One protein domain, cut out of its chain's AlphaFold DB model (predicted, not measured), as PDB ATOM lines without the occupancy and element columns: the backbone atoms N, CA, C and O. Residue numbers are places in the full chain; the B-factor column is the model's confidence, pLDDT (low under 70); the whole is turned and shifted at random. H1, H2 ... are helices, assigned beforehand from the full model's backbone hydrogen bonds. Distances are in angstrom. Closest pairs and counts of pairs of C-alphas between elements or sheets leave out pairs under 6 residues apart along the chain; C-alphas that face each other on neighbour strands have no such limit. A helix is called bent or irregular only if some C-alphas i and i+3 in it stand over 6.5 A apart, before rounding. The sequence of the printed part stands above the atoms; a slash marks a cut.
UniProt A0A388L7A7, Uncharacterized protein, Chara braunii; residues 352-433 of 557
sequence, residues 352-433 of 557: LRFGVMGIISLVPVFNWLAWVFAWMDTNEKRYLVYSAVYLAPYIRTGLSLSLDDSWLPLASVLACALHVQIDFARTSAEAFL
ATOM      1  N   LEU A 352     162.521 138.818 223.317       70.88
ATOM      2  CA  LEU A 352     161.895 138.542 222.025       70.88
ATOM      3  C   LEU A 352     161.635 139.838 221.239       70.88
ATOM      4  O   LEU A 352     161.866 139.856 220.033       70.88
ATOM      5  N   ARG A 353     161.221 140.939 221.882       67.56
ATOM      6  CA  ARG A 353     161.058 142.246 221.211       67.56
ATOM      7  C   ARG A 353     162.382 142.819 220.707       67.56
ATOM      8  O   ARG A 353     162.437 143.248 219.555       67.56
ATOM      9  N   PHE A 354     163.445 142.791 221.508       66.38
ATOM     10  CA  PHE A 354     164.777 143.227 221.076       66.38
ATOM     11  C   PHE A 354     165.363 142.289 220.013       66.38
ATOM     12  O   PHE A 354     165.942 142.764 219.037       66.38
ATOM     13  N   GLY A 355     165.134 140.977 220.126       72.25
ATOM     14  CA  GLY A 355     165.474 139.994 219.097       72.25
ATOM     15  C   GLY A 355     164.739 140.243 217.777       72.25
ATOM     16  O   GLY A 355     165.366 140.242 216.721       72.25
ATOM     17  N   VAL A 356     163.436 140.532 217.818       74.06
ATOM     18  CA  VAL A 356     162.620 140.847 216.634       74.06
ATOM     19  C   VAL A 356     163.002 142.200 216.029       74.06
ATOM     20  O   VAL A 356     163.152 142.275 214.813       74.06
ATOM     21  N   MET A 357     163.269 143.245 216.825       67.44
ATOM     22  CA  MET A 357     163.860 144.491 216.303       67.44
ATOM     23  C   MET A 357     165.248 144.257 215.685       67.44
ATOM     24  O   MET A 357     165.554 144.824 214.634       67.44
ATOM     25  N   GLY A 358     166.073 143.388 216.274       73.19
ATOM     26  CA  GLY A 358     167.358 142.967 215.711       73.19
ATOM     27  C   GLY A 358     167.205 142.254 214.364       73.19
ATOM     28  O   GLY A 358     167.873 142.597 213.395       73.19
ATOM     29  N   ILE A 359     166.274 141.307 214.261       66.38
ATOM     30  CA  ILE A 359     166.004 140.563 213.023       66.38
ATOM     31  C   ILE A 359     165.402 141.480 211.946       66.38
ATOM     32  O   ILE A 359     165.849 141.442 210.800       66.38
ATOM     33  N   ILE A 360     164.460 142.360 212.298       67.69
ATOM     34  CA  ILE A 360     163.870 143.336 211.368       67.69
ATOM     35  C   ILE A 360     164.920 144.359 210.903       67.69
ATOM     36  O   ILE A 360     164.967 144.679 209.717       67.69
ATOM     37  N   SER A 361     165.828 144.813 211.774       67.38
ATOM     38  CA  SER A 361     166.940 145.697 211.376       67.38
ATOM     39  C   SER A 361     168.041 145.001 210.559       67.38
ATOM     40  O   SER A 361     168.839 145.683 209.915       67.38
ATOM     41  N   LEU A 362     168.042 143.663 210.479       62.97
ATOM     42  CA  LEU A 362     168.868 142.898 209.536       62.97
ATOM     43  C   LEU A 362     168.213 142.720 208.152       62.97
ATOM     44  O   LEU A 362     168.933 142.484 207.180       62.97
ATOM     45  N   VAL A 363     166.890 142.885 208.002       72.12
ATOM     46  CA  VAL A 363     166.199 142.778 206.694       72.12
ATOM     47  C   VAL A 363     166.794 143.714 205.617       72.12
ATOM     48  O   VAL A 363     167.049 143.234 204.508       72.12
ATOM     49  N   PRO A 364     167.131 144.995 205.898       63.25
ATOM     50  CA  PRO A 364     167.813 145.866 204.932       63.25
ATOM     51  C   PRO A 364     169.198 145.349 204.505       63.25
ATOM     52  O   PRO A 364     169.625 145.575 203.371       63.25
ATOM     53  N   VAL A 365     169.892 144.621 205.390       63.84
ATOM     54  CA  VAL A 365     171.211 144.024 205.123       63.84
ATOM     55  C   VAL A 365     171.081 142.783 204.233       63.84
ATOM     56  O   VAL A 365     171.907 142.571 203.350       63.84
ATOM     57  N   PHE A 366     170.019 141.989 204.397       70.31
ATOM     58  CA  PHE A 366     169.770 140.833 203.531       70.31
ATOM     59  C   PHE A 366     169.359 141.213 202.100       70.31
ATOM     60  O   PHE A 366     169.686 140.474 201.173       70.31
ATOM     61  N   ASN A 367     168.727 142.373 201.884       77.62
ATOM     62  CA  ASN A 367     168.322 142.825 200.547       77.62
ATOM     63  C   ASN A 367     169.513 142.963 199.575       77.62
ATOM     64  O   ASN A 367     169.525 142.337 198.517       77.62
ATOM     65  N   TRP A 368     170.563 143.722 199.925       86.00
ATOM     66  CA  TRP A 368     171.715 143.878 199.018       86.00
ATOM     67  C   TRP A 368     172.478 142.558 198.813       86.00
ATOM     68  O   TRP A 368     172.984 142.314 197.717       86.00
ATOM     69  N   LEU A 369     172.502 141.682 199.826       80.56
ATOM     70  CA  LEU A 369     173.064 140.335 199.719       80.56
ATOM     71  C   LEU A 369     172.269 139.449 198.751       80.56
ATOM     72  O   LEU A 369     172.887 138.729 197.972       80.56
ATOM     73  N   ALA A 370     170.934 139.529 198.729       86.19
ATOM     74  CA  ALA A 370     170.106 138.791 197.771       86.19
ATOM     75  C   ALA A 370     170.474 139.134 196.315       86.19
ATOM     76  O   ALA A 370     170.627 138.235 195.489       86.19
ATOM     77  N   TRP A 371     170.740 140.411 196.018       90.44
ATOM     78  CA  TRP A 371     171.237 140.841 194.703       90.44
ATOM     79  C   TRP A 371     172.660 140.343 194.391       90.44
ATOM     80  O   TRP A 371     172.977 140.107 193.225       90.44
ATOM     81  N   VAL A 372     173.511 140.134 195.403       85.38
ATOM     82  CA  VAL A 372     174.834 139.500 195.231       85.38
ATOM     83  C   VAL A 372     174.707 137.992 194.982       85.38
ATOM     84  O   VAL A 372     175.409 137.476 194.116       85.38
ATOM     85  N   PHE A 373     173.799 137.287 195.664       87.12
ATOM     86  CA  PHE A 373     173.521 135.871 195.387       87.12
ATOM     87  C   PHE A 373     172.924 135.680 193.986       87.12
ATOM     88  O   PHE A 373     173.474 134.914 193.198       87.12
ATOM     89  N   ALA A 374     171.913 136.472 193.613       89.94
ATOM     90  CA  ALA A 374     171.356 136.479 192.258       89.94
ATOM     91  C   ALA A 374     172.421 136.785 191.186       89.94
ATOM     92  O   ALA A 374     172.406 136.186 190.107       89.94
ATOM     93  N   TRP A 375     173.385 137.669 191.480       94.31
ATOM     94  CA  TRP A 375     174.538 137.885 190.605       94.31
ATOM     95  C   TRP A 375     175.460 136.658 190.519       94.31
ATOM     96  O   TRP A 375     175.896 136.331 189.418       94.31
ATOM     97  N   MET A 376     175.759 135.965 191.621       88.69
ATOM     98  CA  MET A 376     176.609 134.765 191.582       88.69
ATOM     99  C   MET A 376     175.961 133.606 190.813       88.69
ATOM    100  O   MET A 376     176.657 132.945 190.042       88.69
ATOM    101  N   ASP A 377     174.652 133.398 190.970       93.44
ATOM    102  CA  ASP A 377     173.930 132.286 190.338       93.44
ATOM    103  C   ASP A 377     173.708 132.507 188.830       93.44
ATOM    104  O   ASP A 377     173.882 131.588 188.028       93.44
ATOM    105  N   THR A 378     173.362 133.732 188.417       92.75
ATOM    106  CA  THR A 378     173.104 134.065 186.998       92.75
ATOM    107  C   THR A 378     174.347 134.537 186.238       92.75
ATOM    108  O   THR A 378     174.397 134.464 185.010       92.75
ATOM    109  N   ASN A 379     175.343 135.076 186.950       91.38
ATOM    110  CA  ASN A 379     176.475 135.841 186.411       91.38
ATOM    111  C   ASN A 379     176.065 137.079 185.571       91.38
ATOM    112  O   ASN A 379     176.889 137.678 184.867       91.38
ATOM    113  N   GLU A 380     174.798 137.513 185.640       94.62
ATOM    114  CA  GLU A 380     174.311 138.675 184.894       94.62
ATOM    115  C   GLU A 380     174.728 139.992 185.554       94.62
ATOM    116  O   GLU A 380     174.357 140.328 186.679       94.62
ATOM    117  N   LYS A 381     175.463 140.810 184.797       92.69
ATOM    118  CA  LYS A 381     176.072 142.063 185.275       92.69
ATOM    119  C   LYS A 381     175.057 143.121 185.735       92.69
ATOM    120  O   LYS A 381     175.454 144.077 186.391       92.69
ATOM    121  N   ARG A 382     173.769 142.953 185.412       93.06
ATOM    122  CA  ARG A 382     172.658 143.798 185.884       93.06
ATOM    123  C   ARG A 382     172.521 143.735 187.409       93.06
ATOM    124  O   ARG A 382     172.494 144.774 188.061       93.06
ATOM    125  N   TYR A 383     172.564 142.535 187.987       91.12
ATOM    126  CA  TYR A 383     172.454 142.333 189.435       91.12
ATOM    127  C   TYR A 383     173.673 142.867 190.209       91.12
ATOM    128  O   TYR A 383     173.531 143.340 191.337       91.12
ATOM    129  N   LEU A 384     174.857 142.903 189.581       90.38
ATOM    130  CA  LEU A 384     176.034 143.586 190.135       90.38
ATOM    131  C   LEU A 384     175.855 145.118 190.189       90.38
ATOM    132  O   LEU A 384     176.316 145.753 191.132       90.38
ATOM    133  N   VAL A 385     175.151 145.724 189.224       91.56
ATOM    134  CA  VAL A 385     174.802 147.156 189.290       91.56
ATOM    135  C   VAL A 385     173.778 147.409 190.398       91.56
ATOM    136  O   VAL A 385     173.974 148.329 191.190       91.56
ATOM    137  N   TYR A 386     172.729 146.587 190.517       88.56
ATOM    138  CA  TYR A 386     171.723 146.758 191.573       88.56
ATOM    139  C   TYR A 386     172.304 146.572 192.980       88.56
ATOM    140  O   TYR A 386     172.120 147.445 193.829       88.56
ATOM    141  N   SER A 387     173.077 145.508 193.222       89.44
ATOM    142  CA  SER A 387     173.773 145.313 194.504       89.44
ATOM    143  C   SER A 387     174.729 146.469 194.824       89.44
ATOM    144  O   SER A 387     174.720 146.951 195.953       89.44
ATOM    145  N   ALA A 388     175.483 146.990 193.849       86.12
ATOM    146  CA  ALA A 388     176.344 148.159 194.058       86.12
ATOM    147  C   ALA A 388     175.557 149.444 194.392       86.12
ATOM    148  O   ALA A 388     175.983 150.202 195.265       86.12
ATOM    149  N   VAL A 389     174.407 149.683 193.748       89.75
ATOM    150  CA  VAL A 389     173.526 150.830 194.047       89.75
ATOM    151  C   VAL A 389     172.936 150.723 195.456       89.75
ATOM    152  O   VAL A 389     172.982 151.705 196.198       89.75
ATOM    153  N   TYR A 390     172.458 149.543 195.869       84.06
ATOM    154  CA  TYR A 390     171.959 149.326 197.234       84.06
ATOM    155  C   TYR A 390     173.063 149.355 198.302       84.06
ATOM    156  O   TYR A 390     172.790 149.741 199.435       84.06
ATOM    157  N   LEU A 391     174.304 148.992 197.961       83.25
ATOM    158  CA  LEU A 391     175.445 148.976 198.884       83.25
ATOM    159  C   LEU A 391     176.118 150.358 199.049       83.25
ATOM    160  O   LEU A 391     176.729 150.626 200.087       83.25
ATOM    161  N   ALA A 392     175.993 151.259 198.069       85.38
ATOM    162  CA  ALA A 392     176.646 152.573 198.081       85.38
ATOM    163  C   ALA A 392     176.347 153.449 199.328       85.38
ATOM    164  O   ALA A 392     177.294 154.061 199.836       85.38
ATOM    165  N   PRO A 393     175.114 153.506 199.884       78.00
ATOM    166  CA  PRO A 393     174.845 154.221 201.135       78.00
ATOM    167  C   PRO A 393     175.623 153.647 202.327       78.00
ATOM    168  O   PRO A 393     176.217 154.405 203.089       78.00
ATOM    169  N   TYR A 394     175.685 152.317 202.445       77.69
ATOM    170  CA  TYR A 394     176.356 151.614 203.546       77.69
ATOM    171  C   TYR A 394     177.885 151.749 203.491       77.69
ATOM    172  O   TYR A 394     178.535 151.862 204.530       77.69
ATOM    173  N   ILE A 395     178.471 151.799 202.289       80.81
ATOM    174  CA  ILE A 395     179.893 152.148 202.116       80.81
ATOM    175  C   ILE A 395     180.138 153.595 202.570       80.81
ATOM    176  O   ILE A 395     181.125 153.867 203.252       80.81
ATOM    177  N   ARG A 396     179.231 154.525 202.236       79.56
ATOM    178  CA  ARG A 396     179.365 155.948 202.586       79.56
ATOM    179  C   ARG A 396     179.238 156.223 204.089       79.56
ATOM    180  O   ARG A 396     179.906 157.134 204.569       79.56
ATOM    181  N   THR A 397     178.445 155.446 204.829       79.38
ATOM    182  CA  THR A 397     178.388 155.508 206.305       79.38
ATOM    183  C   THR A 397     179.457 154.650 206.994       79.38
ATOM    184  O   THR A 397     179.444 154.525 208.215       79.38
ATOM    185  N   GLY A 398     180.388 154.036 206.251       75.75
ATOM    186  CA  GLY A 398     181.450 153.206 206.829       75.75
ATOM    187  C   GLY A 398     180.935 151.956 207.553       75.75
ATOM    188  O   GLY A 398     181.575 151.497 208.496       75.75
ATOM    189  N   LEU A 399     179.776 151.428 207.137       69.00
ATOM    190  CA  LEU A 399     179.011 150.365 207.805       69.00
ATOM    191  C   LEU A 399     178.502 150.715 209.222       69.00
ATOM    192  O   LEU A 399     177.955 149.847 209.902       69.00
ATOM    193  N   SER A 400     178.617 151.971 209.672       60.16
ATOM    194  CA  SER A 400     178.025 152.425 210.935       60.16
ATOM    195  C   SER A 400     176.498 152.512 210.807       60.16
ATOM    196  O   SER A 400     175.958 153.438 210.209       60.16
ATOM    197  N   LEU A 401     175.805 151.516 211.367       59.34
ATOM    198  CA  LEU A 401     174.341 151.370 211.372       59.34
ATOM    199  C   LEU A 401     173.649 152.156 212.510       59.34
ATOM    200  O   LEU A 401     172.606 151.741 213.009       59.34
ATOM    201  N   SER A 402     174.212 153.287 212.939       63.84
ATOM    202  CA  SER A 402     173.590 154.174 213.932       63.84
ATOM    203  C   SER A 402     172.399 154.914 213.311       63.84
ATOM    204  O   SER A 402     172.573 155.944 212.659       63.84
ATOM    205  N   LEU A 403     171.194 154.360 213.500       57.25
ATOM    206  CA  LEU A 403     169.930 154.900 212.974       57.25
ATOM    207  C   LEU A 403     169.707 156.374 213.353       57.25
ATOM    208  O   LEU A 403     169.188 157.133 212.538       57.25
ATOM    209  N   ASP A 404     170.130 156.777 214.553       61.16
ATOM    210  CA  ASP A 404     169.867 158.105 215.122       61.16
ATOM    211  C   ASP A 404     170.531 159.257 214.342       61.16
ATOM    212  O   ASP A 404     169.969 160.346 214.239       61.16
ATOM    213  N   ASP A 405     171.705 159.014 213.750       58.41
ATOM    214  CA  ASP A 405     172.515 160.025 213.046       58.41
ATOM    215  C   ASP A 405     172.272 160.054 211.525       58.41
ATOM    216  O   ASP A 405     172.898 160.833 210.796       58.41
ATOM    217  N   SER A 406     171.442 159.161 210.976       58.84
ATOM    218  CA  SER A 406     171.359 158.978 209.521       58.84
ATOM    219  C   SER A 406     170.003 158.492 209.032       58.84
ATOM    220  O   SER A 406     169.636 157.336 209.191       58.84
ATOM    221  N   TRP A 407     169.334 159.339 208.248       78.44
ATOM    222  CA  TRP A 407     168.158 158.992 207.436       78.44
ATOM    223  C   TRP A 407     168.477 158.054 206.250       78.44
ATOM    224  O   TRP A 407     167.575 157.591 205.557       78.44
ATOM    225  N   LEU A 408     169.758 157.760 205.998       72.25
ATOM    226  CA  LEU A 408     170.232 156.983 204.846       72.25
ATOM    227  C   LEU A 408     169.780 155.503 204.826       72.25
ATOM    228  O   LEU A 408     169.423 155.034 203.742       72.25
ATOM    229  N   PRO A 409     169.716 154.754 205.949       65.44
ATOM    230  CA  PRO A 409     169.140 153.410 205.965       65.44
ATOM    231  C   PRO A 409     167.636 153.441 205.674       65.44
ATOM    232  O   PRO A 409     167.167 152.636 204.871       65.44
ATOM    233  N   LEU A 410     166.901 154.423 206.219       70.31
ATOM    234  CA  LEU A 410     165.480 154.627 205.913       70.31
ATOM    235  C   LEU A 410     165.275 154.940 204.422       70.31
ATOM    236  O   LEU A 410     164.418 154.337 203.782       70.31
ATOM    237  N   ALA A 411     166.121 155.791 203.831       76.56
ATOM    238  CA  ALA A 411     166.113 156.053 202.393       76.56
ATOM    239  C   ALA A 411     166.423 154.799 201.552       76.56
ATOM    240  O   ALA A 411     165.829 154.625 200.491       76.56
ATOM    241  N   SER A 412     167.300 153.901 202.016       76.56
ATOM    242  CA  SER A 412     167.580 152.634 201.317       76.56
ATOM    243  C   SER A 412     166.408 151.641 201.383       76.56
ATOM    244  O   SER A 412     166.142 150.942 200.404       76.56
ATOM    245  N   VAL A 413     165.662 151.624 202.495       69.19
ATOM    246  CA  VAL A 413     164.430 150.831 202.654       69.19
ATOM    247  C   VAL A 413     163.301 151.400 201.792       69.19
ATOM    248  O   VAL A 413     162.646 150.644 201.078       69.19
ATOM    249  N   LEU A 414     163.120 152.725 201.773       74.19
ATOM    250  CA  LEU A 414     162.143 153.388 200.902       74.19
ATOM    251  C   LEU A 414     162.474 153.188 199.415       74.19
ATOM    252  O   LEU A 414     161.579 152.890 198.627       74.19
ATOM    253  N   ALA A 415     163.754 153.264 199.030       73.62
ATOM    254  CA  ALA A 415     164.195 152.949 197.671       73.62
ATOM    255  C   ALA A 415     163.916 151.482 197.295       73.62
ATOM    256  O   ALA A 415     163.507 151.216 196.168       73.62
ATOM    257  N   CYS A 416     164.074 150.542 198.236       72.50
ATOM    258  CA  CYS A 416     163.706 149.140 198.035       72.50
ATOM    259  C   CYS A 416     162.196 148.962 197.823       72.50
ATOM    260  O   CYS A 416     161.789 148.310 196.864       72.50
ATOM    261  N   ALA A 417     161.365 149.550 198.690       68.06
ATOM    262  CA  ALA A 417     159.909 149.464 198.578       68.06
ATOM    263  C   ALA A 417     159.416 150.037 197.237       68.06
ATOM    264  O   ALA A 417     158.653 149.386 196.524       68.06
ATOM    265  N   LEU A 418     159.932 151.208 196.851       77.12
ATOM    266  CA  LEU A 418     159.621 151.865 195.583       77.12
ATOM    267  C   LEU A 418     160.106 151.057 194.364       77.12
ATOM    268  O   LEU A 418     159.398 150.987 193.362       77.12
ATOM    269  N   HIS A 419     161.265 150.396 194.440       77.75
ATOM    270  CA  HIS A 419     161.750 149.514 193.371       77.75
ATOM    271  C   HIS A 419     160.820 148.311 193.158       77.75
ATOM    272  O   HIS A 419     160.431 148.040 192.025       77.75
ATOM    273  N   VAL A 420     160.421 147.625 194.237       73.06
ATOM    274  CA  VAL A 420     159.502 146.472 194.168       73.06
ATOM    275  C   VAL A 420     158.126 146.893 193.638       73.06
ATOM    276  O   VAL A 420     157.552 146.198 192.803       73.06
ATOM    277  N   GLN A 421     157.618 148.057 194.053       72.38
ATOM    278  CA  GLN A 421     156.354 148.604 193.546       72.38
ATOM    279  C   GLN A 421     156.418 148.949 192.049       72.38
ATOM    280  O   GLN A 421     155.461 148.674 191.329       72.38
ATOM    281  N   ILE A 422     157.536 149.496 191.558       79.12
ATOM    282  CA  ILE A 422     157.734 149.768 190.122       79.12
ATOM    283  C   ILE A 422     157.785 148.468 189.306       79.12
ATOM    284  O   ILE A 422     157.221 148.416 188.214       79.12
ATOM    285  N   ASP A 423     158.430 147.420 189.817       76.38
ATOM    286  CA  ASP A 423     158.544 146.136 189.112       76.38
ATOM    287  C   ASP A 423     157.198 145.383 189.069       76.38
ATOM    288  O   ASP A 423     156.801 144.846 188.031       76.38
ATOM    289  N   PHE A 424     156.417 145.454 190.154       71.69
ATOM    290  CA  PHE A 424     155.037 144.957 190.189       71.69
ATOM    291  C   PHE A 424     154.094 145.764 189.274       71.69
ATOM    292  O   PHE A 424     153.245 145.205 188.575       71.69
ATOM    293  N   ALA A 425     154.262 147.089 189.210       76.69
ATOM    294  CA  ALA A 425     153.491 147.936 188.300       76.69
ATOM    295  C   ALA A 425     153.798 147.627 186.821       76.69
ATOM    296  O   ALA A 425     152.889 147.611 185.997       76.69
ATOM    297  N   ARG A 426     155.057 147.321 186.478       78.62
ATOM    298  CA  ARG A 426     155.438 146.896 185.118       78.62
ATOM    299  C   ARG A 426     154.869 145.538 184.749       78.62
ATOM    300  O   ARG A 426     154.215 145.426 183.722       78.62
ATOM    301  N   THR A 427     155.075 144.530 185.592       80.31
ATOM    302  CA  THR A 427     154.594 143.167 185.315       80.31
ATOM    303  C   THR A 427     153.066 143.095 185.238       80.31
ATOM    304  O   THR A 427     152.537 142.361 184.406       80.31
ATOM    305  N   SER A 428     152.340 143.909 186.015       81.69
ATOM    306  CA  SER A 428     150.880 144.033 185.868       81.69
ATOM    307  C   SER A 428     150.449 144.797 184.603       81.69
ATOM    308  O   SER A 428     149.439 144.432 184.001       81.69
ATOM    309  N   ALA A 429     151.217 145.792 184.143       81.75
ATOM    310  CA  ALA A 429     150.953 146.486 182.879       81.75
ATOM    311  C   ALA A 429     151.248 145.617 181.640       81.75
ATOM    312  O   ALA A 429     150.478 145.646 180.684       81.75
ATOM    313  N   GLU A 430     152.323 144.823 181.656       80.56
ATOM    314  CA  GLU A 430     152.654 143.884 180.571       80.56
ATOM    315  C   GLU A 430     151.581 142.791 180.433       80.56
ATOM    316  O   GLU A 430     151.130 142.522 179.321       80.56
ATOM    317  N   ALA A 431     151.088 142.242 181.550       76.81
ATOM    318  CA  ALA A 431     149.987 141.276 181.543       76.81
ATOM    319  C   ALA A 431     148.678 141.854 180.967       76.81
ATOM    320  O   ALA A 431     147.968 141.166 180.238       76.81
ATOM    321  N   PHE A 432     148.369 143.125 181.251       74.31
ATOM    322  CA  PHE A 432     147.173 143.788 180.719       74.31
ATOM    323  C   PHE A 432     147.247 144.039 179.202       74.31
ATOM    324  O   PHE A 432     146.220 144.020 178.525       74.31
ATOM    325  N   LEU A 433     148.451 144.254 178.657       76.31
ATOM    326  CA  LEU A 433     148.644 144.490 177.223       76.31
ATOM    327  C   LEU A 433     148.426 143.218 176.380       76.31
ATOM    328  O   LEU A 433     147.797 143.301 175.323       76.31
TER     329      LEU A 433
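This is residues 352 to 433 of the 557 residues of an uncharacterized protein of Chara braunii (UniProt A0A388L7A7). Two helices, H1b and H2, lie side by side as a hairpin, and a long third helix, H3, meets H2 near its beginning, its residues 417 to 433 sticking out. The printed part has 82 residues, 69 of them in three named helices, H1, H2 and H3 in order along the chain, with no named strand; the class is all helix. The whole is loose, radius of gyration of the C-alphas 15.0 A, spanning 45 by 27 by 24 A.

Find C-alpha 352 at (161.895, 138.542, 222.025), where H1, residues 352 to 378, begins. Assigned as one helix by its hydrogen bonds, it is bent, C-alphas 361 and 364 being 6.5 A apart: H1a, residues 352 to 361, is 13.8 A long, H1b, residues 364 to 378, 22.1 A. H2, residues 381 to 396, 22.4 A, is only just irregular, C-alphas 390 and 393 being 6.9 A apart. H3, residues 408 to 433, runs 37.2 A to C-alpha 433 at (148.644, 144.490, 177.223).

See H1b touch H2, opposite ways at a shallow tilt of 27 degrees; their closest C-alphas, Trp 375 and Tyr 383, are 5.0 A apart. H2 and H3, also a hairpin, touch through residues 390 to 394 and 408 to 412 alone, closest at the C-alphas of Pro 393 and Leu 408, 6.5 A. H1a is apart from both. Each O i to N i+4 pair is within hydrogen-bond range in H1a and H3, 9 of 11 in H1b, 10 of 12 in H2.

The farthest C-alphas, Leu 352 and Leu 433, are 47.1 A apart. The printed part has no cut; the link H2 to H3 is long, and 20 printed residues have pLDDT under 70, among them residues 399 to 406 of that link.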